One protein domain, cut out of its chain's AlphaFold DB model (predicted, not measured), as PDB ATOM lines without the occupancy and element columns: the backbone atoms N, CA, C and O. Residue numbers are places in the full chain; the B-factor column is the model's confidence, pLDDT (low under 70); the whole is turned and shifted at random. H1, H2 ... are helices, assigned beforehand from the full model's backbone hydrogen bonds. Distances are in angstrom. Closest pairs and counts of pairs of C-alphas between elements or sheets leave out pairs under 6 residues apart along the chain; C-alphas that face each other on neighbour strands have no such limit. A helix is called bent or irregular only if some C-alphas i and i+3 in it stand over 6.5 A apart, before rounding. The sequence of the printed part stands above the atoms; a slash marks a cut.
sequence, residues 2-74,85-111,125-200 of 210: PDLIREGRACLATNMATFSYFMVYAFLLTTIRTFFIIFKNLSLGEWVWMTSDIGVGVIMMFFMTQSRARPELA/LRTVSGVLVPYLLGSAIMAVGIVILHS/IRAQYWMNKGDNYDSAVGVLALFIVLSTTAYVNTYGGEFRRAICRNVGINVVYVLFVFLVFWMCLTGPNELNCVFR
ATOM      1  N   PRO A   2      76.272 -64.678 -12.592       82.75
ATOM      2  CA  PRO A   2      75.345 -63.618 -13.020       82.75
ATOM      3  C   PRO A   2      74.049 -63.568 -12.193       82.75
ATOM      4  O   PRO A   2      73.568 -62.475 -11.901       82.75
ATOM      5  N   ASP A   3      73.540 -64.714 -11.726       85.69
ATOM      6  CA  ASP A   3      72.362 -64.756 -10.846       85.69
ATOM      7  C   ASP A   3      72.594 -64.057  -9.500       85.69
ATOM      8  O   ASP A   3      71.717 -63.342  -9.028       85.69
ATOM      9  N   LEU A   4      73.791 -64.180  -8.915       89.62
ATOM     10  CA  LEU A   4      74.116 -63.541  -7.635       89.62
ATOM     11  C   LEU A   4      74.133 -62.010  -7.757       89.62
ATOM     12  O   LEU A   4      73.600 -61.304  -6.905       89.62
ATOM     13  N   ILE A   5      74.698 -61.486  -8.849       89.44
ATOM     14  CA  ILE A   5      74.706 -60.041  -9.131       89.44
ATOM     15  C   ILE A   5      73.276 -59.537  -9.362       89.44
ATOM     16  O   ILE A   5      72.925 -58.436  -8.936       89.44
ATOM     17  N   ARG A   6      72.445 -60.342 -10.027       86.06
ATOM     18  CA  ARG A   6      71.044 -60.024 -10.310       86.06
ATOM     19  C   ARG A   6      70.221 -59.919  -9.030       86.06
ATOM     20  O   ARG A   6      69.555 -58.905  -8.832       86.06
ATOM     21  N   GLU A   7      70.329 -60.907  -8.145       90.25
ATOM     22  CA  GLU A   7      69.665 -60.883  -6.837       90.25
ATOM     23  C   GLU A   7      70.191 -59.741  -5.959       90.25
ATOM     24  O   GLU A   7      69.403 -59.018  -5.356       90.25
ATOM     25  N   GLY A   8      71.502 -59.475  -5.966       90.62
ATOM     26  CA  GLY A   8      72.080 -58.338  -5.239       90.62
ATOM     27  C   GLY A   8      71.525 -56.982  -5.697       90.62
ATOM     28  O   GLY A   8      71.204 -56.125  -4.873       90.62
ATOM     29  N   ARG A   9      71.343 -56.783  -7.011       90.25
ATOM     30  CA  ARG A   9      70.733 -55.557  -7.564       90.25
ATOM     31  C   ARG A   9      69.245 -55.449  -7.237       90.25
ATOM     32  O   ARG A   9      68.779 -54.351  -6.936       90.25
ATOM     33  N   ALA A  10      68.511 -56.559  -7.291       89.94
ATOM     34  CA  ALA A  10      67.097 -56.597  -6.930       89.94
ATOM     35  C   ALA A  10      66.884 -56.320  -5.434       89.94
ATOM     36  O   ALA A  10      66.005 -55.535  -5.077       89.94
ATOM     37  N   CYS A  11      67.732 -56.889  -4.575       90.94
ATOM     38  CA  CYS A  11      67.754 -56.629  -3.139       90.94
ATOM     39  C   CYS A  11      68.014 -55.143  -2.854       90.94
ATOM     40  O   CYS A  11      67.224 -54.504  -2.162       90.94
ATOM     41  N   LEU A  12      69.034 -54.544  -3.483       91.12
ATOM     42  CA  LEU A  12      69.325 -53.119  -3.302       91.12
ATOM     43  C   LEU A  12      68.156 -52.222  -3.742       91.12
ATOM     44  O   LEU A  12      67.805 -51.279  -3.036       91.12
ATOM     45  N   ALA A  13      67.529 -52.520  -4.884       90.00
ATOM     46  CA  ALA A  13      66.366 -51.773  -5.363       90.00
ATOM     47  C   ALA A  13      65.158 -51.906  -4.417       90.00
ATOM     48  O   ALA A  13      64.427 -50.939  -4.212       90.00
ATOM     49  N   THR A  14      64.963 -53.087  -3.827       91.31
ATOM     50  CA  THR A  14      63.886 -53.344  -2.863       91.31
ATOM     51  C   THR A  14      64.114 -52.575  -1.567       91.31
ATOM     52  O   THR A  14      63.194 -51.910  -1.107       91.31
ATOM     53  N   ASN A  15      65.342 -52.571  -1.043       91.81
ATOM     54  CA  ASN A  15      65.699 -51.829   0.169       91.81
ATOM     55  C   ASN A  15      65.541 -50.313  -0.001       91.81
ATOM     56  O   ASN A  15      65.099 -49.625   0.914       91.81
ATOM     57  N   MET A  16      65.869 -49.779  -1.181       90.69
ATOM     58  CA  MET A  16      65.640 -48.358  -1.464       90.69
ATOM     59  C   MET A  16      64.149 -48.026  -1.556       90.69
ATOM     60  O   MET A  16      63.722 -46.992  -1.054       90.69
ATOM     61  N   ALA A  17      63.344 -48.911  -2.147       90.69
ATOM     62  CA  ALA A  17      61.899 -48.724  -2.221       90.69
ATOM     63  C   ALA A  17      61.217 -48.802  -0.845       90.69
ATOM     64  O   ALA A  17      60.335 -47.995  -0.554       90.69
ATOM     65  N   THR A  18      61.620 -49.745   0.014       91.81
ATOM     66  CA  THR A  18      61.095 -49.838   1.384       91.81
ATOM     67  C   THR A  18      61.526 -48.642   2.227       91.81
ATOM     68  O   THR A  18      60.714 -48.117   2.982       91.81
ATOM     69  N   PHE A  19      62.757 -48.149   2.054       92.25
ATOM     70  CA  PHE A  19      63.205 -46.905   2.678       92.25
ATOM     71  C   PHE A  19      62.324 -45.716   2.269       92.25
ATOM     72  O   PHE A  19      61.795 -45.025   3.137       92.25
ATOM     73  N   SER A  20      62.100 -45.502   0.967       92.38
ATOM     74  CA  SER A  20      61.220 -44.428   0.485       92.38
ATOM     75  C   SER A  20      59.800 -44.550   1.038       92.38
ATOM     76  O   SER A  20      59.225 -43.548   1.455       92.38
ATOM     77  N   TYR A  21      59.257 -45.765   1.103       93.38
ATOM     78  CA  TYR A  21      57.952 -46.016   1.706       93.38
ATOM     79  C   TYR A  21      57.899 -45.593   3.182       93.38
ATOM     80  O   TYR A  21      57.019 -44.819   3.552       93.38
ATOM     81  N   PHE A  22      58.854 -46.028   4.011       93.81
ATOM     82  CA  PHE A  22      58.872 -45.664   5.432       93.81
ATOM     83  C   PHE A  22      59.091 -44.168   5.667       93.81
ATOM     84  O   PHE A  22      58.536 -43.615   6.614       93.81
ATOM     85  N   MET A  23      59.836 -43.489   4.791       94.31
ATOM     86  CA  MET A  23      59.964 -42.032   4.851       94.31
ATOM     87  C   MET A  23      58.616 -41.344   4.603       94.31
ATOM     88  O   MET A  23      58.235 -40.457   5.363       94.31
ATOM     89  N   VAL A  24      57.864 -41.772   3.582       94.56
ATOM     90  CA  VAL A  24      56.519 -41.230   3.315       94.56
ATOM     91  C   VAL A  24      55.562 -41.554   4.460       94.56
ATOM     92  O   VAL A  24      54.828 -40.670   4.896       94.56
ATOM     93  N   TYR A  25      55.606 -42.786   4.974       94.19
ATOM     94  CA  TYR A  25      54.832 -43.222   6.135       94.19
ATOM     95  C   TYR A  25      55.064 -42.300   7.335       94.19
ATOM     96  O   TYR A  25      54.116 -41.718   7.856       94.19
ATOM     97  N   ALA A  26      56.327 -42.095   7.720       93.81
ATOM     98  CA  ALA A  26      56.693 -41.266   8.861       93.81
ATOM     99  C   ALA A  26      56.255 -39.806   8.683       93.81
ATOM    100  O   ALA A  26      55.682 -39.223   9.607       93.81
ATOM    101  N   PHE A  27      56.479 -39.217   7.505       94.31
ATOM    102  CA  PHE A  27      56.090 -37.831   7.250       94.31
ATOM    103  C   PHE A  27      54.575 -37.645   7.231       94.31
ATOM    104  O   PHE A  27      54.079 -36.762   7.924       94.31
ATOM    105  N   LEU A  28      53.826 -38.472   6.494       93.25
ATOM    106  CA  LEU A  28      52.367 -38.345   6.433       93.25
ATOM    107  C   LEU A  28      51.732 -38.535   7.805       93.25
ATOM    108  O   LEU A  28      50.929 -37.707   8.232       93.25
ATOM    109  N   LEU A  29      52.126 -39.590   8.512       92.44
ATOM    110  CA  LEU A  29      51.580 -39.918   9.818       92.44
ATOM    111  C   LEU A  29      51.867 -38.811  10.843       92.44
ATOM    112  O   LEU A  29      50.974 -38.407  11.590       92.44
ATOM    113  N   THR A  30      53.082 -38.251  10.826       92.50
ATOM    114  CA  THR A  30      53.456 -37.125  11.694       92.50
ATOM    115  C   THR A  30      52.690 -35.854  11.339       92.50
ATOM    116  O   THR A  30      52.192 -35.179  12.241       92.50
ATOM    117  N   THR A  31      52.548 -35.530  10.052       91.88
ATOM    118  CA  THR A  31      51.805 -34.347   9.591       91.88
ATOM    119  C   THR A  31      50.337 -34.432   9.991       91.88
ATOM    120  O   THR A  31      49.813 -33.489  10.579       91.88
ATOM    121  N   ILE A  32      49.697 -35.580   9.763       89.19
ATOM    122  CA  ILE A  32      48.297 -35.831  10.125       89.19
ATOM    123  C   ILE A  32      48.103 -35.709  11.636       89.19
ATOM    124  O   ILE A  32      47.232 -34.972  12.100       89.19
ATOM    125  N   ARG A  33      48.959 -36.377  12.418       90.31
ATOM    126  CA  ARG A  33      48.912 -36.332  13.884       90.31
ATOM    127  C   ARG A  33      49.053 -34.909  14.412       90.31
ATOM    128  O   ARG A  33      48.273 -34.478  15.256       90.31
ATOM    129  N   THR A  34      50.051 -34.186  13.919       90.50
ATOM    130  CA  THR A  34      50.356 -32.822  14.363       90.50
ATOM    131  C   THR A  34      49.231 -31.866  13.983       90.50
ATOM    132  O   THR A  34      48.825 -31.046  14.802       90.50
ATOM    133  N   PHE A  35      48.675 -32.010  12.779       88.94
ATOM    134  CA  PHE A  35      47.553 -31.205  12.314       88.94
ATOM    135  C   PHE A  35      46.320 -31.369  13.215       88.94
ATOM    136  O   PHE A  35      45.791 -30.377  13.720       88.94
ATOM    137  N   PHE A  36      45.901 -32.609  13.489       87.69
ATOM    138  CA  PHE A  36      44.733 -32.862  14.339       87.69
ATOM    139  C   PHE A  36      44.934 -32.411  15.789       87.69
ATOM    140  O   PHE A  36      44.008 -31.858  16.384       87.69
ATOM    141  N   ILE A  37      46.134 -32.582  16.350       87.25
ATOM    142  CA  ILE A  37      46.419 -32.171  17.731       87.25
ATOM    143  C   ILE A  37      46.467 -30.645  17.857       87.25
ATOM    144  O   ILE A  37      45.822 -30.097  18.745       87.25
ATOM    145  N   ILE A  38      47.205 -29.948  16.986       86.31
ATOM    146  CA  ILE A  38      47.440 -28.504  17.141       86.31
ATOM    147  C   ILE A  38      46.199 -27.690  16.775       86.31
ATOM    148  O   ILE A  38      45.818 -26.794  17.521       86.31
ATOM    149  N   PHE A  39      45.564 -27.984  15.639       82.19
ATOM    150  CA  PHE A  39      44.475 -27.141  15.134       82.19
ATOM    151  C   PHE A  39      43.115 -27.520  15.694       82.19
ATOM    152  O   PHE A  39      42.248 -26.663  15.849       82.19
ATOM    153  N   LYS A  40      42.910 -28.810  15.953       79.25
ATOM    154  CA  LYS A  40      41.604 -29.333  16.337       79.25
ATOM    155  C   LYS A  40      41.596 -29.927  17.736       79.25
ATOM    156  O   LYS A  40      40.516 -30.168  18.236       79.25
ATOM    157  N   ASN A  41      42.738 -30.136  18.394       83.06
ATOM    158  CA  ASN A  41      42.811 -30.824  19.688       83.06
ATOM    159  C   ASN A  41      42.069 -32.184  19.682       83.06
ATOM    160  O   ASN A  41      41.432 -32.576  20.666       83.06
ATOM    161  N   LEU A  42      42.136 -32.876  18.538       83.75
ATOM    162  CA  LEU A  42      41.533 -34.184  18.277       83.75
ATOM    163  C   LEU A  42      42.615 -35.266  18.225       83.75
ATOM    164  O   LEU A  42      43.798 -34.991  18.011       83.75
ATOM    165  N   SER A  43      42.193 -36.515  18.393       84.56
ATOM    166  CA  SER A  43      43.046 -37.694  18.263       84.56
ATOM    167  C   SER A  43      42.396 -38.709  17.342       84.56
ATOM    168  O   SER A  43      41.178 -38.753  17.258       84.56
ATOM    169  N   LEU A  44      43.187 -39.550  16.682       86.12
ATOM    170  CA  LEU A  44      42.666 -40.728  15.984       86.12
ATOM    171  C   LEU A  44      42.432 -41.866  16.993       86.12
ATOM    172  O   LEU A  44      43.034 -41.869  18.073       86.12
ATOM    173  N   GLY A  45      41.561 -42.815  16.641       84.00
ATOM    174  CA  GLY A  45      41.284 -43.998  17.462       84.00
ATOM    175  C   GLY A  45      42.513 -44.899  17.638       84.00
ATOM    176  O   GLY A  45      43.403 -44.932  16.792       84.00
ATOM    177  N   GLU A  46      42.563 -45.657  18.734       87.81
ATOM    178  CA  GLU A  46      43.693 -46.544  19.059       87.81
ATOM    179  C   GLU A  46      43.936 -47.611  17.979       87.81
ATOM    180  O   GLU A  46      45.059 -47.793  17.509       87.81
ATOM    181  N   TRP A  47      42.861 -48.241  17.503       89.12
ATOM    182  CA  TRP A  47      42.920 -49.262  16.456       89.12
ATOM    183  C   TRP A  47      43.416 -48.737  15.109       89.12
ATOM    184  O   TRP A  47      44.004 -49.495  14.333       89.12
ATOM    185  N   VAL A  48      43.249 -47.438  14.838       91.12
ATOM    186  CA  VAL A  48      43.798 -46.794  13.637       91.12
ATOM    187  C   VAL A  48      45.323 -46.817  13.685       91.12
ATOM    188  O   VAL A  48      45.961 -47.158  12.687       91.12
ATOM    189  N   TRP A  49      45.912 -46.501  14.841       88.88
ATOM    190  CA  TRP A  49      47.361 -46.529  15.040       88.88
ATOM    191  C   TRP A  49      47.904 -47.950  14.913       88.88
ATOM    192  O   TRP A  49      48.797 -48.191  14.103       88.88
ATOM    193  N   MET A  50      47.287 -48.910  15.612       91.81
ATOM    194  CA  MET A  50      47.698 -50.316  15.543       91.81
ATOM    195  C   MET A  50      47.626 -50.871  14.116       91.81
ATOM    196  O   MET A  50      48.554 -51.538  13.658       91.81
ATOM    197  N   THR A  51      46.552 -50.569  13.382       91.69
ATOM    198  CA  THR A  51      46.379 -51.040  11.998       91.69
ATOM    199  C   THR A  51      47.348 -50.351  11.037       91.69
ATOM    200  O   THR A  51      47.833 -50.988  10.102       91.69
ATOM    201  N   SER A  52      47.680 -49.079  11.273       91.25
ATOM    202  CA  SER A  52      48.690 -48.363  10.484       91.25
ATOM    203  C   SER A  52      50.074 -48.979  10.667       91.25
ATOM    204  O   SER A  52      50.725 -49.286   9.673       91.25
ATOM    205  N   ASP A  53      50.500 -49.228  11.907       91.25
ATOM    206  CA  ASP A  53      51.837 -49.754  12.195       91.25
ATOM    207  C   ASP A  53      51.962 -51.236  11.813       91.25
ATOM    208  O   ASP A  53      52.867 -51.623  11.074       91.25
ATOM    209  N   ILE A  54      51.042 -52.086  12.274       91.94
ATOM    210  CA  ILE A  54      51.118 -53.537  12.052       91.94
ATOM    211  C   ILE A  54      50.637 -53.881  10.644       91.94
ATOM    212  O   ILE A  54      51.331 -54.556   9.884       91.94
ATOM    213  N   GLY A  55      49.447 -53.415  10.277       85.56
ATOM    214  CA  GLY A  55      48.817 -53.766   9.012       85.56
ATOM    215  C   GLY A  55      49.521 -53.132   7.816       85.56
ATOM    216  O   GLY A  55      49.996 -53.824   6.916       85.56
ATOM    217  N   VAL A  56      49.625 -51.806   7.803       87.31
ATOM    218  CA  VAL A  56      50.226 -51.093   6.668       87.31
ATOM    219  C   VAL A  56      51.751 -51.025   6.803       87.31
ATOM    220  O   VAL A  56      52.460 -51.217   5.823       87.31
ATOM    221  N   GLY A  57      52.303 -50.826   7.997       89.31
ATOM    222  CA  GLY A  57      53.748 -50.751   8.210       89.31
ATOM    223  C   GLY A  57      54.447 -52.099   8.034       89.31
ATOM    224  O   GLY A  57      55.342 -52.219   7.198       89.31
ATOM    225  N   VAL A  58      54.032 -53.125   8.782       93.06
ATOM    226  CA  VAL A  58      54.727 -54.424   8.817       93.06
ATOM    227  C   VAL A  58      54.245 -55.383   7.725       93.06
ATOM    228  O   VAL A  58      55.071 -55.899   6.969       93.06
ATOM    229  N   ILE A  59      52.933 -55.636   7.607       93.12
ATOM    230  CA  ILE A  59      52.421 -56.680   6.694       93.12
ATOM    231  C   ILE A  59      52.686 -56.312   5.231       93.12
ATOM    232  O   ILE A  59      53.210 -57.141   4.485       93.12
ATOM    233  N   MET A  60      52.382 -55.081   4.802       90.81
ATOM    234  CA  MET A  60      52.703 -54.658   3.430       90.81
ATOM    235  C   MET A  60      54.201 -54.775   3.165       90.81
ATOM    236  O   MET A  60      54.579 -55.421   2.190       90.81
ATOM    237  N   MET A  61      55.056 -54.230   4.040       92.62
ATOM    238  CA  MET A  61      56.514 -54.292   3.882       92.62
ATOM    239  C   MET A  61      57.003 -55.734   3.712       92.62
ATOM    240  O   MET A  61      57.805 -56.005   2.814       92.62
ATOM    241  N   PHE A  62      56.495 -56.671   4.513       93.31
ATOM    242  CA  PHE A  62      56.830 -58.084   4.381       93.31
ATOM    243  C   PHE A  62      56.571 -58.589   2.953       93.31
ATOM    244  O   PHE A  62      57.478 -59.117   2.306       93.31
ATOM    245  N   PHE A  63      55.390 -58.329   2.391       92.00
ATOM    246  CA  PHE A  63      55.083 -58.716   1.012       92.00
ATOM    247  C   PHE A  63      55.846 -57.909  -0.050       92.00
ATOM    248  O   PHE A  63      56.167 -58.459  -1.108       92.00
ATOM    249  N   MET A  64      56.206 -56.648   0.218       90.75
ATOM    250  CA  MET A  64      57.069 -55.857  -0.671       90.75
ATOM    251  C   MET A  64      58.430 -56.541  -0.858       90.75
ATOM    252  O   MET A  64      58.928 -56.635  -1.987       90.75
ATOM    253  N   THR A  65      59.009 -57.061   0.230       90.50
ATOM    254  CA  THR A  65      60.329 -57.716   0.213       90.50
ATOM    255  C   THR A  65      60.358 -59.056  -0.522       90.50
ATOM    256  O   THR A  65      61.408 -59.461  -1.011       90.50
ATOM    257  N   GLN A  66      59.208 -59.708  -0.714       89.88
ATOM    258  CA  GLN A  66      59.095 -60.970  -1.459       89.88
ATOM    259  C   GLN A  66      59.153 -60.805  -2.992       89.88
ATOM    260  O   GLN A  66      58.974 -61.766  -3.750       89.88
ATOM    261  N   SER A  67      59.406 -59.591  -3.481       87.94
ATOM    262  CA  SER A  67      59.499 -59.298  -4.911       87.94
ATOM    263  C   SER A  67      60.734 -59.951  -5.541       87.94
ATOM    264  O   SER A  67      61.867 -59.554  -5.289       87.94
ATOM    265  N   ARG A  68      60.519 -60.944  -6.412       87.06
ATOM    266  CA  ARG A  68      61.607 -61.680  -7.083       87.06
ATOM    267  C   ARG A  68      62.381 -60.815  -8.086       87.06
ATOM    268  O   ARG A  68      61.792 -59.974  -8.774       87.06
ATOM    269  N   ALA A  69      63.670 -61.109  -8.262       88.06
ATOM    270  CA  ALA A  69      64.500 -60.481  -9.285       88.06
ATOM    271  C   ALA A  69      64.027 -60.810 -10.712       88.06
ATOM    272  O   ALA A  69      63.559 -61.922 -11.019       88.06
ATOM    273  N   ARG A  70      64.152 -59.830 -11.613       86.31
ATOM    274  CA  ARG A  70      63.887 -60.014 -13.049       86.31
ATOM    275  C   ARG A  70      64.859 -61.059 -13.624       86.31
ATOM    276  O   ARG A  70      65.990 -61.086 -13.168       86.31
ATOM    277  N   PRO A  71      64.462 -61.935 -14.573       83.94
ATOM    278  CA  PRO A  71      65.377 -62.934 -15.144       83.94
ATOM    279  C   PRO A  71      66.535 -62.318 -15.948       83.94
ATOM    280  O   PRO A  71      67.625 -62.887 -15.973       83.94
ATOM    281  N   GLU A  72      66.321 -61.146 -16.544       85.19
ATOM    282  CA  GLU A  72      67.300 -60.419 -17.356       85.19
ATOM    283  C   GLU A  72      68.090 -59.404 -16.522       85.19
ATOM    284  O   GLU A  72      67.550 -58.768 -15.614       85.19
ATOM    285  N   LEU A  73      69.375 -59.228 -16.846       82.81
ATOM    286  CA  LEU A  73      70.240 -58.265 -16.170       82.81
ATOM    287  C   LEU A  73      70.097 -56.875 -16.808       82.81
ATOM    288  O   LEU A  73      70.417 -56.681 -17.979       82.81
ATOM    289  N   ALA A  74      69.667 -55.889 -16.022       81.81
ATOM    290  CA  ALA A  74      69.578 -54.503 -16.477       81.81
ATOM    291  C   ALA A  74      70.962 -53.910 -16.826       81.81
ATOM    292  O   ALA A  74      71.961 -54.170 -16.145       81.81
ATOM    293  N   LEU A  85      68.375 -37.163  -5.953       85.75
ATOM    294  CA  LEU A  85      67.220 -36.399  -6.452       85.75
ATOM    295  C   LEU A  85      66.015 -37.295  -6.788       85.75
ATOM    296  O   LEU A  85      64.877 -36.937  -6.509       85.75
ATOM    297  N   ARG A  86      66.278 -38.489  -7.331       85.56
ATOM    298  CA  ARG A  86      65.256 -39.494  -7.647       85.56
ATOM    299  C   ARG A  86      64.570 -40.079  -6.409       85.56
ATOM    300  O   ARG A  86      63.370 -40.321  -6.439       85.56
ATOM    301  N   THR A  87      65.322 -40.340  -5.345       86.75
ATOM    302  CA  THR A  87      64.779 -40.883  -4.092       86.75
ATOM    303  C   THR A  87      63.993 -39.805  -3.356       86.75
ATOM    304  O   THR A  87      62.889 -40.060  -2.886       86.75
ATOM    305  N   VAL A  88      64.521 -38.577  -3.330       90.44
ATOM    306  CA  VAL A  88      63.851 -37.418  -2.728       90.44
ATOM    307  C   VAL A  88      62.546 -37.110  -3.456       90.44
ATOM    308  O   VAL A  88      61.521 -36.966  -2.799       90.44
ATOM    309  N   SER A  89      62.535 -37.075  -4.793       88.44
ATOM    310  CA  SER A  89      61.291 -36.873  -5.545       88.44
ATOM    311  C   SER A  89      60.301 -38.023  -5.343       88.44
ATOM    312  O   SER A  89      59.107 -37.774  -5.191       88.44
ATOM    313  N   GLY A  90      60.795 -39.263  -5.244       88.12
ATOM    314  CA  GLY A  90      59.994 -40.444  -4.920       88.12
ATOM    315  C   GLY A  90      59.340 -40.413  -3.535       88.12
ATOM    316  O   GLY A  90      58.346 -41.099  -3.337       88.12
ATOM    317  N   VAL A  91      59.848 -39.609  -2.596       93.38
ATOM    318  CA  VAL A  91      59.248 -39.393  -1.267       93.38
ATOM    319  C   VAL A  91      58.383 -38.132  -1.249       93.38
ATOM    320  O   VAL A  91      57.265 -38.146  -0.740       93.38
ATOM    321  N   LEU A  92      58.876 -37.036  -1.827       94.25
ATOM    322  CA  LEU A  92      58.226 -35.731  -1.768       94.25
ATOM    323  C   LEU A  92      56.895 -35.715  -2.527       94.25
ATOM    324  O   LEU A  92      55.914 -35.182  -2.019       94.25
ATOM    325  N   VAL A  93      56.838 -36.316  -3.718       93.06
ATOM    326  CA  VAL A  93      55.615 -36.352  -4.536       93.06
ATOM    327  C   VAL A  93      54.464 -37.083  -3.829       93.06
ATOM    328  O   VAL A  93      53.408 -36.471  -3.673       93.06
ATOM    329  N   PRO A  94      54.615 -38.342  -3.365       93.56
ATOM    330  CA  PRO A  94      53.528 -39.020  -2.658       93.56
ATOM    331  C   PRO A  94      53.195 -38.367  -1.313       93.56
ATOM    332  O   PRO A  94      52.028 -38.364  -0.932       93.56
ATOM    333  N   TYR A  95      54.167 -37.759  -0.623       94.94
ATOM    334  CA  TYR A  95      53.892 -36.971   0.581       94.94
ATOM    335  C   TYR A  95      52.975 -35.772   0.290       94.94
ATOM    336  O   TYR A  95      51.950 -35.611   0.950       94.94
ATOM    337  N   LEU A  96      53.313 -34.956  -0.715       95.69
ATOM    338  CA  LEU A  96      52.514 -33.789  -1.100       95.69
ATOM    339  C   LEU A  96      51.138 -34.188  -1.641       95.69
ATOM    340  O   LEU A  96      50.145 -33.527  -1.349       95.69
ATOM    341  N   LEU A  97      51.058 -35.276  -2.409       94.69
ATOM    342  CA  LEU A  97      49.780 -35.782  -2.903       94.69
ATOM    343  C   LEU A  97      48.903 -36.289  -1.750       94.69
ATOM    344  O   LEU A  97      47.712 -35.993  -1.709       94.69
ATOM    345  N   GLY A  98      49.490 -37.009  -0.794       93.94
ATOM    346  CA  GLY A  98      48.788 -37.497   0.389       93.94
ATOM    347  C   GLY A  98      48.250 -36.372   1.269       93.94
ATOM    348  O   GLY A  98      47.089 -36.410   1.675       93.94
ATOM    349  N   SER A  99      49.057 -35.338   1.514       93.75
ATOM    350  CA  SER A  99      48.615 -34.166   2.276       93.75
ATOM    351  C   SER A  99      47.552 -33.357   1.529       93.75
ATOM    352  O   SER A  99      46.597 -32.895   2.151       93.75
ATOM    353  N   ALA A 100      47.648 -33.248   0.200       94.88
ATOM    354  CA  ALA A 100      46.623 -32.612  -0.623       94.88
ATOM    355  C   ALA A 100      45.289 -33.372  -0.582       94.88
ATOM    356  O   ALA A 100      44.251 -32.746  -0.390       94.88
ATOM    357  N   ILE A 101      45.301 -34.707  -0.701       94.12
ATOM    358  CA  ILE A 101      44.087 -35.541  -0.595       94.12
ATOM    359  C   ILE A 101      43.407 -35.325   0.758       94.12
ATOM    360  O   ILE A 101      42.193 -35.136   0.813       94.12
ATOM    361  N   MET A 102      44.185 -35.299   1.841       92.19
ATOM    362  CA  MET A 102      43.654 -35.032   3.175       92.19
ATOM    363  C   MET A 102      43.038 -33.630   3.277       92.19
ATOM    364  O   MET A 102      41.912 -33.488   3.750       92.19
ATOM    365  N   ALA A 103      43.747 -32.597   2.810       92.69
ATOM    366  CA  ALA A 103      43.261 -31.221   2.848       92.69
ATOM    367  C   ALA A 103      41.966 -31.054   2.040       92.69
ATOM    368  O   ALA A 103      41.002 -30.475   2.533       92.69
ATOM    369  N   VAL A 104      41.916 -31.617   0.830       94.56
ATOM    370  CA  VAL A 104      40.722 -31.612  -0.024       94.56
ATOM    371  C   VAL A 104      39.565 -32.342   0.654       94.56
ATOM    372  O   VAL A 104      38.455 -31.818   0.666       94.56
ATOM    373  N   GLY A 105      39.815 -33.502   1.268       92.62
ATOM    374  CA  GLY A 105      38.797 -34.248   2.010       92.62
ATOM    375  C   GLY A 105      38.158 -33.423   3.130       92.62
ATOM    376  O   GLY A 105      36.934 -33.383   3.241       92.62
ATOM    377  N   ILE A 106      38.970 -32.708   3.912       91.12
ATOM    378  CA  ILE A 106      38.478 -31.843   4.994       91.12
ATOM    379  C   ILE A 106      37.726 -30.623   4.448       91.12
ATOM    380  O   ILE A 106      36.654 -30.294   4.947       91.12
ATOM    381  N   VAL A 107      38.233 -29.972   3.397       93.12
ATOM    382  CA  VAL A 107      37.550 -28.824   2.772       93.12
ATOM    383  C   VAL A 107      36.180 -29.228   2.221       93.12
ATOM    384  O   VAL A 107      35.201 -28.503   2.403       93.12
ATOM    385  N   ILE A 108      36.089 -30.396   1.581       93.75
ATOM    386  CA  ILE A 108      34.820 -30.944   1.092       93.75
ATOM    387  C   ILE A 108      33.870 -31.209   2.263       93.75
ATOM    388  O   ILE A 108      32.709 -30.812   2.190       93.75
ATOM    389  N   LEU A 109      34.353 -31.822   3.350       91.94
ATOM    390  CA  LEU A 109      33.545 -32.079   4.543       91.94
ATOM    391  C   LEU A 109      32.956 -30.781   5.115       91.94
ATOM    392  O   LEU A 109      31.752 -30.701   5.346       91.94
ATOM    393  N   HIS A 110      33.782 -29.743   5.266       90.31
ATOM    394  CA  HIS A 110      33.362 -28.447   5.818       90.31
ATOM    395  C   HIS A 110      32.429 -27.666   4.888       90.31
ATOM    396  O   HIS A 110      31.772 -26.728   5.329       90.31
ATOM    397  N   SER A 111      32.346 -28.042   3.611       91.62
ATOM    398  CA  SER A 111      31.439 -27.411   2.645       91.62
ATOM    399  C   SER A 111      29.994 -27.916   2.763       91.62
ATOM    400  O   SER A 111      29.077 -27.298   2.213       91.62
ATOM    401  N   ILE A 125      36.359 -34.622  28.338       78.25
ATOM    402  CA  ILE A 125      36.860 -36.001  28.328       78.25
ATOM    403  C   ILE A 125      38.064 -36.103  29.269       78.25
ATOM    404  O   ILE A 125      39.014 -35.321  29.174       78.25
ATOM    405  N   ARG A 126      38.042 -37.085  30.179       80.62
ATOM    406  CA  ARG A 126      39.180 -37.384  31.063       80.62
ATOM    407  C   ARG A 126      40.418 -37.706  30.218       80.62
ATOM    408  O   ARG A 126      40.314 -38.418  29.226       80.62
ATOM    409  N   ALA A 127      41.599 -37.264  30.655       79.88
ATOM    410  CA  ALA A 127      42.860 -37.492  29.939       79.88
ATOM    411  C   ALA A 127      43.140 -38.973  29.601       79.88
ATOM    412  O   ALA A 127      43.743 -39.261  28.574       79.88
ATOM    413  N   GLN A 128      42.655 -39.911  30.423       81.81
ATOM    414  CA  GLN A 128      42.777 -41.357  30.188       81.81
ATOM    415  C   GLN A 128      42.050 -41.825  28.917       81.81
ATOM    416  O   GLN A 128      42.534 -42.708  28.222       81.81
ATOM    417  N   TYR A 129      40.928 -41.189  28.577       81.88
ATOM    418  CA  TYR A 129      40.119 -41.508  27.403       81.88
ATOM    419  C   TYR A 129      40.390 -40.536  26.255       81.88
ATOM    420  O   TYR A 129      39.511 -40.265  25.443       81.88
ATOM    421  N   TRP A 130      41.600 -39.975  26.171       80.56
ATOM    422  CA  TRP A 130      41.948 -38.982  25.154       80.56
ATOM    423  C   TRP A 130      41.652 -39.451  23.732       80.56
ATOM    424  O   TRP A 130      41.200 -38.660  22.903       80.56
ATOM    425  N   MET A 131      41.848 -40.743  23.457       81.56
ATOM    426  CA  MET A 131      41.561 -41.288  22.138       81.56
ATOM    427  C   MET A 131      40.094 -41.100  21.773       81.56
ATOM    428  O   MET A 131      39.831 -40.891  20.599       81.56
ATOM    429  N   ASN A 132      39.148 -41.091  22.730       81.12
ATOM    430  CA  ASN A 132      37.692 -40.879  22.544       81.12
ATOM    431  C   ASN A 132      37.354 -39.571  21.829       81.12
ATOM    432  O   ASN A 132      36.325 -39.486  21.173       81.12
ATOM    433  N   LYS A 133      38.276 -38.603  21.814       80.94
ATOM    434  CA  LYS A 133      38.167 -37.402  20.974       80.94
ATOM    435  C   LYS A 133      38.179 -37.687  19.471       80.94
ATOM    436  O   LYS A 133      37.921 -36.776  18.697       80.94
ATOM    437  N   GLY A 134      38.497 -38.907  19.054       81.00
ATOM    438  CA  GLY A 134      38.455 -39.337  17.661       81.00
ATOM    439  C   GLY A 134      37.089 -39.728  17.132       81.00
ATOM    440  O   GLY A 134      37.027 -40.102  15.968       81.00
ATOM    441  N   ASP A 135      36.027 -39.667  17.936       83.06
ATOM    442  CA  ASP A 135      34.660 -39.892  17.457       83.06
ATOM    443  C   ASP A 135      34.100 -38.606  16.826       83.06
ATOM    444  O   ASP A 135      33.445 -37.794  17.478       83.06
ATOM    445  N   ASN A 136      34.493 -38.336  15.578       85.56
ATOM    446  CA  ASN A 136      34.048 -37.176  14.811       85.56
ATOM    447  C   ASN A 136      34.210 -37.414  13.296       85.56
ATOM    448  O   ASN A 136      34.881 -38.342  12.852       85.56
ATOM    449  N   TYR A 137      33.596 -36.559  12.477       88.19
ATOM    450  CA  TYR A 137      33.680 -36.705  11.020       88.19
ATOM    451  C   TYR A 137      35.040 -36.268  10.444       88.19
ATOM    452  O   TYR A 137      35.489 -36.837   9.448       88.19
ATOM    453  N   ASP A 138      35.719 -35.301  11.075       88.62
ATOM    454  CA  ASP A 138      37.053 -34.821  10.671       88.62
ATOM    455  C   ASP A 138      38.096 -35.965  10.735       88.62
ATOM    456  O   ASP A 138      38.891 -36.166   9.810       88.62
ATOM    457  N   SER A 139      38.079 -36.753  11.812       89.12
ATOM    458  CA  SER A 139      38.941 -37.909  12.049       89.12
ATOM    459  C   SER A 139      38.584 -39.044  11.102       89.12
ATOM    460  O   SER A 139      39.499 -39.613  10.518       89.12
ATOM    461  N   ALA A 140      37.298 -39.329  10.875       90.25
ATOM    462  CA  ALA A 140      36.860 -40.365   9.943       90.25
ATOM    463  C   ALA A 140      37.408 -40.131   8.524       90.25
ATOM    464  O   ALA A 140      37.993 -41.035   7.924       90.25
ATOM    465  N   VAL A 141      37.313 -38.896   8.013       91.81
ATOM    466  CA  VAL A 141      37.917 -38.515   6.725       91.81
ATOM    467  C   VAL A 141      39.440 -38.672   6.764       91.81
ATOM    468  O   VAL A 141      40.029 -39.212   5.825       91.81
ATOM    469  N   GLY A 142      40.079 -38.261   7.862       91.50
ATOM    470  CA  GLY A 142      41.515 -38.436   8.076       91.50
ATOM    471  C   GLY A 142      41.969 -39.900   8.043       91.50
ATOM    472  O   GLY A 142      42.966 -40.205   7.392       91.50
ATOM    473  N   VAL A 143      41.235 -40.810   8.693       91.94
ATOM    474  CA  VAL A 143      41.515 -42.257   8.727       91.94
ATOM    475  C   VAL A 143      41.400 -42.863   7.331       91.94
ATOM    476  O   VAL A 143      42.321 -43.547   6.880       91.94
ATOM    477  N   LEU A 144      40.301 -42.584   6.624       92.69
ATOM    478  CA  LEU A 144      40.068 -43.108   5.277       92.69
ATOM    479  C   LEU A 144      41.150 -42.625   4.301       92.69
ATOM    480  O   LEU A 144      41.713 -43.428   3.553       92.69
ATOM    481  N   ALA A 145      41.493 -41.333   4.354       93.19
ATOM    482  CA  ALA A 145      42.565 -40.751   3.552       93.19
ATOM    483  C   ALA A 145      43.938 -41.354   3.900       93.19
ATOM    484  O   ALA A 145      44.707 -41.700   3.003       93.19
ATOM    485  N   LEU A 146      44.244 -41.535   5.187       93.12
ATOM    486  CA  LEU A 146      45.499 -42.136   5.642       93.12
ATOM    487  C   LEU A 146      45.651 -43.564   5.101       93.12
ATOM    488  O   LEU A 146      46.666 -43.881   4.478       93.12
ATOM    489  N   PHE A 147      44.644 -44.418   5.287       93.00
ATOM    490  CA  PHE A 147      44.712 -45.815   4.861       93.00
ATOM    491  C   PHE A 147      44.827 -45.965   3.346       93.00
ATOM    492  O   PHE A 147      45.656 -46.756   2.881       93.00
ATOM    493  N   ILE A 148      44.068 -45.197   2.556       93.25
ATOM    494  CA  ILE A 148      44.147 -45.297   1.092       93.25
ATOM    495  C   ILE A 148      45.490 -44.785   0.560       93.25
ATOM    496  O   ILE A 148      46.089 -45.416  -0.314       93.25
ATOM    497  N   VAL A 149      46.008 -43.684   1.112       94.12
ATOM    498  CA  VAL A 149      47.277 -43.092   0.671       94.12
ATOM    499  C   VAL A 149      48.454 -43.980   1.062       94.12
ATOM    500  O   VAL A 149      49.317 -44.238   0.220       94.12
ATOM    501  N   LEU A 150      48.502 -44.484   2.298       93.44
ATOM    502  CA  LEU A 150      49.604 -45.335   2.751       93.44
ATOM    503  C   LEU A 150      49.629 -46.679   2.015       93.44
ATOM    504  O   LEU A 150      50.683 -47.075   1.516       93.44
ATOM    505  N   SER A 151      48.476 -47.344   1.877       93.50
ATOM    506  CA  SER A 151      48.382 -48.614   1.142       93.50
ATOM    507  C   SER A 151      48.758 -48.450  -0.333       93.50
ATOM    508  O   SER A 151      49.530 -49.246  -0.871       93.50
ATOM    509  N   THR A 152      48.299 -47.375  -0.981       93.81
ATOM    510  CA  THR A 152      48.658 -47.071  -2.373       93.81
ATOM    511  C   THR A 152      50.135 -46.715  -2.503       93.81
ATOM    512  O   THR A 152      50.790 -47.163  -3.439       93.81
ATOM    513  N   THR A 153      50.709 -45.983  -1.548       93.88
ATOM    514  CA  THR A 153      52.144 -45.660  -1.548       93.88
ATOM    515  C   THR A 153      53.002 -46.917  -1.403       93.88
ATOM    516  O   THR A 153      53.999 -47.055  -2.118       93.88
ATOM    517  N   ALA A 154      52.623 -47.861  -0.535       92.56
ATOM    518  CA  ALA A 154      53.291 -49.160  -0.420       92.56
ATOM    519  C   ALA A 154      53.225 -49.942  -1.745       92.56
ATOM    520  O   ALA A 154      54.240 -50.439  -2.249       92.56
ATOM    521  N   TYR A 155      52.042 -49.983  -2.361       92.94
ATOM    522  CA  TYR A 155      51.822 -50.659  -3.637       92.94
ATOM    523  C   TYR A 155      52.659 -50.044  -4.771       92.94
ATOM    524  O   TYR A 155      53.390 -50.751  -5.466       92.94
ATOM    525  N   VAL A 156      52.649 -48.714  -4.899       92.19
ATOM    526  CA  VAL A 156      53.408 -47.976  -5.920       92.19
ATOM    527  C   VAL A 156      54.915 -48.172  -5.747       92.19
ATOM    528  O   VAL A 156      55.620 -48.436  -6.721       92.19
ATOM    529  N   ASN A 157      55.427 -48.137  -4.514       90.81
ATOM    530  CA  ASN A 157      56.844 -48.409  -4.250       90.81
ATOM    531  C   ASN A 157      57.239 -49.867  -4.542       90.81
ATOM    532  O   ASN A 157      58.423 -50.172  -4.704       90.81
ATOM    533  N   THR A 158      56.277 -50.780  -4.681       91.00
ATOM    534  CA  THR A 158      56.532 -52.176  -5.069       91.00
ATOM    535  C   THR A 158      56.687 -52.352  -6.577       91.00
ATOM    536  O   THR A 158      57.195 -53.388  -7.011       91.00
ATOM    537  N   TYR A 159      56.330 -51.354  -7.398       87.81
ATOM    538  CA  TYR A 159      56.372 -51.502  -8.850       87.81
ATOM    539  C   TYR A 159      57.725 -52.009  -9.356       87.81
ATOM    540  O   TYR A 159      58.812 -51.522  -9.010       87.81
ATOM    541  N   GLY A 160      57.633 -53.048 -10.182       72.75
ATOM    542  CA  GLY A 160      58.774 -53.736 -10.751       72.75
ATOM    543  C   GLY A 160      59.407 -52.908 -11.857       72.75
ATOM    544  O   GLY A 160      59.028 -53.045 -13.012       72.75
ATOM    545  N   GLY A 161      60.351 -52.032 -11.504       75.69
ATOM    546  CA  GLY A 161      61.241 -51.415 -12.487       75.69
ATOM    547  C   GLY A 161      62.201 -52.443 -13.100       75.69
ATOM    548  O   GLY A 161      62.085 -53.642 -12.872       75.69
ATOM    549  N   GLU A 162      63.235 -51.974 -13.793       81.94
ATOM    550  CA  GLU A 162      64.198 -52.818 -14.530       81.94
ATOM    551  C   GLU A 162      64.885 -53.936 -13.713       81.94
ATOM    552  O   GLU A 162      65.420 -54.880 -14.290       81.94
ATOM    553  N   PHE A 163      64.858 -53.863 -12.376       85.44
ATOM    554  CA  PHE A 163      65.524 -54.808 -11.470       85.44
ATOM    555  C   PHE A 163      64.598 -55.867 -10.842       85.44
ATOM    556  O   PHE A 163      65.079 -56.912 -10.402       85.44
ATOM    557  N   ARG A 164      63.281 -55.627 -10.780       88.25
ATOM    558  CA  ARG A 164      62.302 -56.496 -10.096       88.25
ATOM    559  C   ARG A 164      61.302 -57.058 -11.105       88.25
ATOM    560  O   ARG A 164      61.044 -56.446 -12.137       88.25
ATOM    561  N   ARG A 165      60.729 -58.234 -10.834       86.50
ATOM    562  CA  ARG A 165      59.631 -58.765 -11.664       86.50
ATOM    563  C   ARG A 165      58.384 -57.893 -11.542       86.50
ATOM    564  O   ARG A 165      58.205 -57.184 -10.557       86.50
ATOM    565  N   ALA A 166      57.514 -58.002 -12.545       87.56
ATOM    566  CA  ALA A 166      56.221 -57.334 -12.556       87.56
ATOM    567  C   ALA A 166      55.430 -57.610 -11.267       87.56
ATOM    568  O   ALA A 166      55.373 -58.750 -10.792       87.56
ATOM    569  N   ILE A 167      54.786 -56.562 -10.750       88.38
ATOM    570  CA  ILE A 167      54.034 -56.593  -9.491       88.38
ATOM    571  C   ILE A 167      52.893 -57.618  -9.517       88.38
ATOM    572  O   ILE A 167      52.643 -58.272  -8.512       88.38
ATOM    573  N   CYS A 168      52.281 -57.865 -10.683       85.94
ATOM    574  CA  CYS A 168      51.208 -58.853 -10.855       85.94
ATOM    575  C   CYS A 168      51.637 -60.282 -10.486       85.94
ATOM    576  O   CYS A 168      50.803 -61.115 -10.150       85.94
ATOM    577  N   ARG A 169      52.941 -60.585 -10.536       87.69
ATOM    578  CA  ARG A 169      53.464 -61.908 -10.167       87.69
ATOM    579  C   ARG A 169      53.645 -62.073  -8.656       87.69
ATOM    580  O   ARG A 169      53.780 -63.201  -8.188       87.69
ATOM    581  N   ASN A 170      53.663 -60.977  -7.900       89.94
ATOM    582  CA  ASN A 170      53.673 -61.007  -6.443       89.94
ATOM    583  C   ASN A 170      52.222 -61.080  -5.947       89.94
ATOM    584  O   ASN A 170      51.561 -60.066  -5.751       89.94
ATOM    585  N   VAL A 171      51.693 -62.295  -5.792       90.31
ATOM    586  CA  VAL A 171      50.293 -62.495  -5.375       90.31
ATOM    587  C   VAL A 171      50.047 -61.923  -3.974       90.31
ATOM    588  O   VAL A 171      49.007 -61.315  -3.750       90.31
ATOM    589  N   GLY A 172      51.021 -62.036  -3.066       90.75
ATOM    590  CA  GLY A 172      50.887 -61.580  -1.682       90.75
ATOM    591  C   GLY A 172      50.586 -60.087  -1.563       90.75
ATOM    592  O   GLY A 172      49.582 -59.714  -0.962       90.75
ATOM    593  N   ILE A 173      51.388 -59.228  -2.208       91.75
ATOM    594  CA  ILE A 173      51.158 -57.772  -2.152       91.75
ATOM    595  C   ILE A 173      49.832 -57.376  -2.813       91.75
ATOM    596  O   ILE A 173      49.144 -56.494  -2.308       91.75
ATOM    597  N   ASN A 174      49.441 -58.040  -3.909       93.50
ATOM    598  CA  ASN A 174      48.176 -57.755  -4.588       93.50
ATOM    599  C   ASN A 174      46.975 -58.125  -3.712       93.50
ATOM    600  O   ASN A 174      46.049 -57.331  -3.597       93.50
ATOM    601  N   VAL A 175      47.005 -59.294  -3.061       94.38
ATOM    602  CA  VAL A 175      45.940 -59.722  -2.144       94.38
ATOM    603  C   VAL A 175      45.827 -58.752  -0.972       94.38
ATOM    604  O   VAL A 175      44.738 -58.259  -0.703       94.38
ATOM    605  N   VAL A 176      46.940 -58.415  -0.314       93.31
ATOM    606  CA  VAL A 176      46.920 -57.487   0.827       93.31
ATOM    607  C   VAL A 176      46.457 -56.090   0.413       93.31
ATOM    608  O   VAL A 176      45.651 -55.489   1.116       93.31
ATOM    609  N   TYR A 177      46.898 -55.584  -0.740       94.31
ATOM    610  CA  TYR A 177      46.437 -54.296  -1.255       94.31
ATOM    611  C   TYR A 177      44.932 -54.290  -1.534       94.31
ATOM    612  O   TYR A 177      44.237 -53.389  -1.072       94.31
ATOM    613  N   VAL A 178      44.410 -55.315  -2.215       95.25
ATOM    614  CA  VAL A 178      42.970 -55.438  -2.485       95.25
ATOM    615  C   VAL A 178      42.171 -55.542  -1.188       95.25
ATOM    616  O   VAL A 178      41.138 -54.894  -1.082       95.25
ATOM    617  N   LEU A 179      42.653 -56.286  -0.187       93.69
ATOM    618  CA  LEU A 179      42.000 -56.376   1.123       93.69
ATOM    619  C   LEU A 179      41.953 -55.021   1.842       93.69
ATOM    620  O   LEU A 179      40.910 -54.663   2.381       93.69
ATOM    621  N   PHE A 180      43.040 -54.244   1.819       92.12
ATOM    622  CA  PHE A 180      43.068 -52.905   2.417       92.12
ATOM    623  C   PHE A 180      42.149 -51.924   1.694       92.12
ATOM    624  O   PHE A 180      41.393 -51.199   2.335       92.12
ATOM    625  N   VAL A 181      42.185 -51.915   0.363       93.88
ATOM    626  CA  VAL A 181      41.300 -51.074  -0.447       93.88
ATOM    627  C   VAL A 181      39.845 -51.467  -0.206       93.88
ATOM    628  O   VAL A 181      39.016 -50.597   0.047       93.88
ATOM    629  N   PHE A 182      39.539 -52.765  -0.196       94.38
ATOM    630  CA  PHE A 182      38.214 -53.277   0.135       94.38
ATOM    631  C   PHE A 182      37.767 -52.837   1.530       94.38
ATOM    632  O   PHE A 182      36.648 -52.361   1.664       94.38
ATOM    633  N   LEU A 183      38.632 -52.924   2.544       91.75
ATOM    634  CA  LEU A 183      38.331 -52.474   3.904       91.75
ATOM    635  C   LEU A 183      37.997 -50.975   3.950       91.75
ATOM    636  O   LEU A 183      37.007 -50.595   4.567       91.75
ATOM    637  N   VAL A 184      38.754 -50.128   3.246       92.75
ATOM    638  CA  VAL A 184      38.476 -48.683   3.164       92.75
ATOM    639  C   VAL A 184      37.150 -48.407   2.448       92.75
ATOM    640  O   VAL A 184      36.341 -47.617   2.933       92.75
ATOM    641  N   PHE A 185      36.892 -49.066   1.314       92.44
ATOM    642  CA  PHE A 185      35.618 -48.923   0.601       92.44
ATOM    643  C   PHE A 185      34.440 -49.445   1.424       92.44
ATOM    644  O   PHE A 185      33.390 -48.810   1.445       92.44
ATOM    645  N   TRP A 186      34.617 -50.558   2.133       91.44
ATOM    646  CA  TRP A 186      33.619 -51.114   3.037       91.44
ATOM    647  C   TRP A 186      33.278 -50.119   4.145       91.44
ATOM    648  O   TRP A 186      32.103 -49.821   4.337       91.44
ATOM    649  N   MET A 187      34.277 -49.532   4.809       90.00
ATOM    650  CA  MET A 187      34.064 -48.504   5.838       90.00
ATOM    651  C   MET A 187      33.366 -47.250   5.302       90.00
ATOM    652  O   MET A 187      32.577 -46.638   6.010       90.00
ATOM    653  N   CYS A 188      33.642 -46.871   4.053       88.69
ATOM    654  CA  CYS A 188      33.043 -45.694   3.423       88.69
ATOM    655  C   CYS A 188      31.583 -45.925   2.987       88.69
ATOM    656  O   CYS A 188      30.756 -45.023   3.084       88.69
ATOM    657  N   LEU A 189      31.265 -47.124   2.489       88.44
ATOM    658  CA  LEU A 189      29.958 -47.444   1.905       88.44
ATOM    659  C   LEU A 189      28.966 -48.049   2.901       88.44
ATOM    660  O   LEU A 189      27.759 -47.986   2.671       88.44
ATOM    661  N   THR A 190      29.449 -48.670   3.978       86.19
ATOM    662  CA  THR A 190      28.577 -49.291   4.977       86.19
ATOM    663  C   THR A 190      28.171 -48.315   6.076       86.19
ATOM    664  O   THR A 190      28.916 -47.407   6.443       86.19
ATOM    665  N   GLY A 191      26.953 -48.506   6.589       83.25
ATOM    666  CA  GLY A 191      26.414 -47.759   7.724       83.25
ATOM    667  C   GLY A 191      27.122 -48.068   9.056       83.25
ATOM    668  O   GLY A 191      28.184 -48.699   9.069       83.25
ATOM    669  N   PRO A 192      26.532 -47.656  10.190       83.06
ATOM    670  CA  PRO A 192      27.079 -47.953  11.509       83.06
ATOM    671  C   PRO A 192      27.134 -49.462  11.748       83.06
ATOM    672  O   PRO A 192      26.124 -50.155  11.692       83.06
ATOM    673  N   ASN A 193      28.346 -49.953  11.995       85.19
ATOM    674  CA  ASN A 193      28.680 -51.351  12.251       85.19
ATOM    675  C   ASN A 193      29.725 -51.407  13.372       85.19
ATOM    676  O   ASN A 193      30.501 -50.466  13.537       85.19
ATOM    677  N   GLU A 194      29.831 -52.538  14.069       84.44
ATOM    678  CA  GLU A 194      30.834 -52.726  15.130       84.44
ATOM    679  C   GLU A 194      32.266 -52.489  14.625       84.44
ATOM    680  O   GLU A 194      33.027 -51.749  15.244       84.44
ATOM    681  N   LEU A 195      32.618 -53.027  13.448       84.25
ATOM    682  CA  LEU A 195      33.935 -52.803  12.834       84.25
ATOM    683  C   LEU A 195      34.188 -51.326  12.527       84.25
ATOM    684  O   LEU A 195      35.258 -50.808  12.821       84.25
ATOM    685  N   ASN A 196      33.199 -50.639  11.965       86.69
ATOM    686  CA  ASN A 196      33.282 -49.208  11.680       86.69
ATOM    687  C   ASN A 196      33.519 -48.420  12.981       86.69
ATOM    688  O   ASN A 196      34.346 -47.507  13.009       86.69
ATOM    689  N   CYS A 197      32.931 -48.876  14.091       86.38
ATOM    690  CA  CYS A 197      33.140 -48.276  15.399       86.38
ATOM    691  C   CYS A 197      34.468 -48.548  16.080       86.38
ATOM    692  O   CYS A 197      35.007 -47.649  16.728       86.38
ATOM    693  N   VAL A 198      35.073 -49.708  15.849       86.94
ATOM    694  CA  VAL A 198      36.456 -49.974  16.269       86.94
ATOM    695  C   VAL A 198      37.411 -48.918  15.687       86.94
ATOM    696  O   VAL A 198      38.294 -48.419  16.387       86.94
ATOM    697  N   PHE A 199      37.196 -48.514  14.430       86.44
ATOM    698  CA  PHE A 199      37.974 -47.468  13.754       86.44
ATOM    699  C   PHE A 199      37.417 -46.050  13.929       86.44
ATOM    700  O   PHE A 199      38.069 -45.090  13.517       86.44
ATOM    701  N   ARG A 200      36.244 -45.918  14.560       86.56
ATOM    702  CA  ARG A 200      35.496 -44.665  14.760       86.56
ATOM    703  C   ARG A 200      35.214 -43.908  13.477       86.56
ATOM    704  O   ARG A 200      35.340 -42.691  13.385       86.56
TER     705      ARG A 200
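Overview. This is residues 2 to 74, 85 to 111 and 125 to 200 of the 210 residues of the protein "Putative cation-transporting ATPase 13A4" of Symbiodinium microadriaticum (UniProt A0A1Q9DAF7). Five helices, H1, H2, H3, H5 and H6, run side by side in a long up-and-down bundle, each against the one before it in the chain, with H5 in the middle. The short H4 and H7 lie at one end, opposite the end where H1, the longest helix, begins. The 176 printed residues hold seven named helices, H1 to H7 in order, and no named strand: all helix, compact with a radius of gyration of the C-alphas of 18.0 A, and elongated, 63 by 34 by 32 A.

Arrangement. H1, residues 2 to 40, and H2, residues 46 to 65, form a hairpin at a shallow tilt of 15 degrees, touching with residues 14 to 25 and 57 to 65 alone; their closest C-alphas, Thr 14 and Thr 65, are 6.4 A apart. H3, residues 85 to 110, touches H1 with residues 87 to 99 alone, C-alphas 24 and 91 closest at 5.6 A. H4, residues 127 to 134, is irregular, C-alphas 128 and 131 being 8.1 A apart. H5, residues 137 to 157, is the hub; its closest C-alpha pair with H3 is Gly 98 and Val 149, 5.8 A. H6, residues 171 to 189, forms a hairpin with H5, C-alphas 144 and 184 closest at 6.2 A. H7, residues 194 to 198, is close to H6 but not clearly touching, 5.9 A between C-alphas 187 and 196. Every O i to N i+4 pair is within hydrogen-bond range in H1, H5, H6 and H7, against 13 of 16 in H2, 21 of 22 in H3 and 0 of 4 in H4, where 4 of 5 O i to N i+3 pairs are.

Along the chain. H1 begins at C-alpha 2 (75.345, -63.618, -13.020) and spans 56.4 A; H3 spans 36.9 A and H5 30.1 A. H7 ends at C-alpha 198 (36.456, -49.974, 16.269).

Size, cuts and confidence. C-alphas 2 and 125, the farthest apart, are 62.9 A apart. Residues 75 to 84 and 112 to 124 are not printed, leaving C-alpha gaps of 20.8 A and 27.6 A. The link from H5 to H6 is long. No printed residue has a pLDDT under 70.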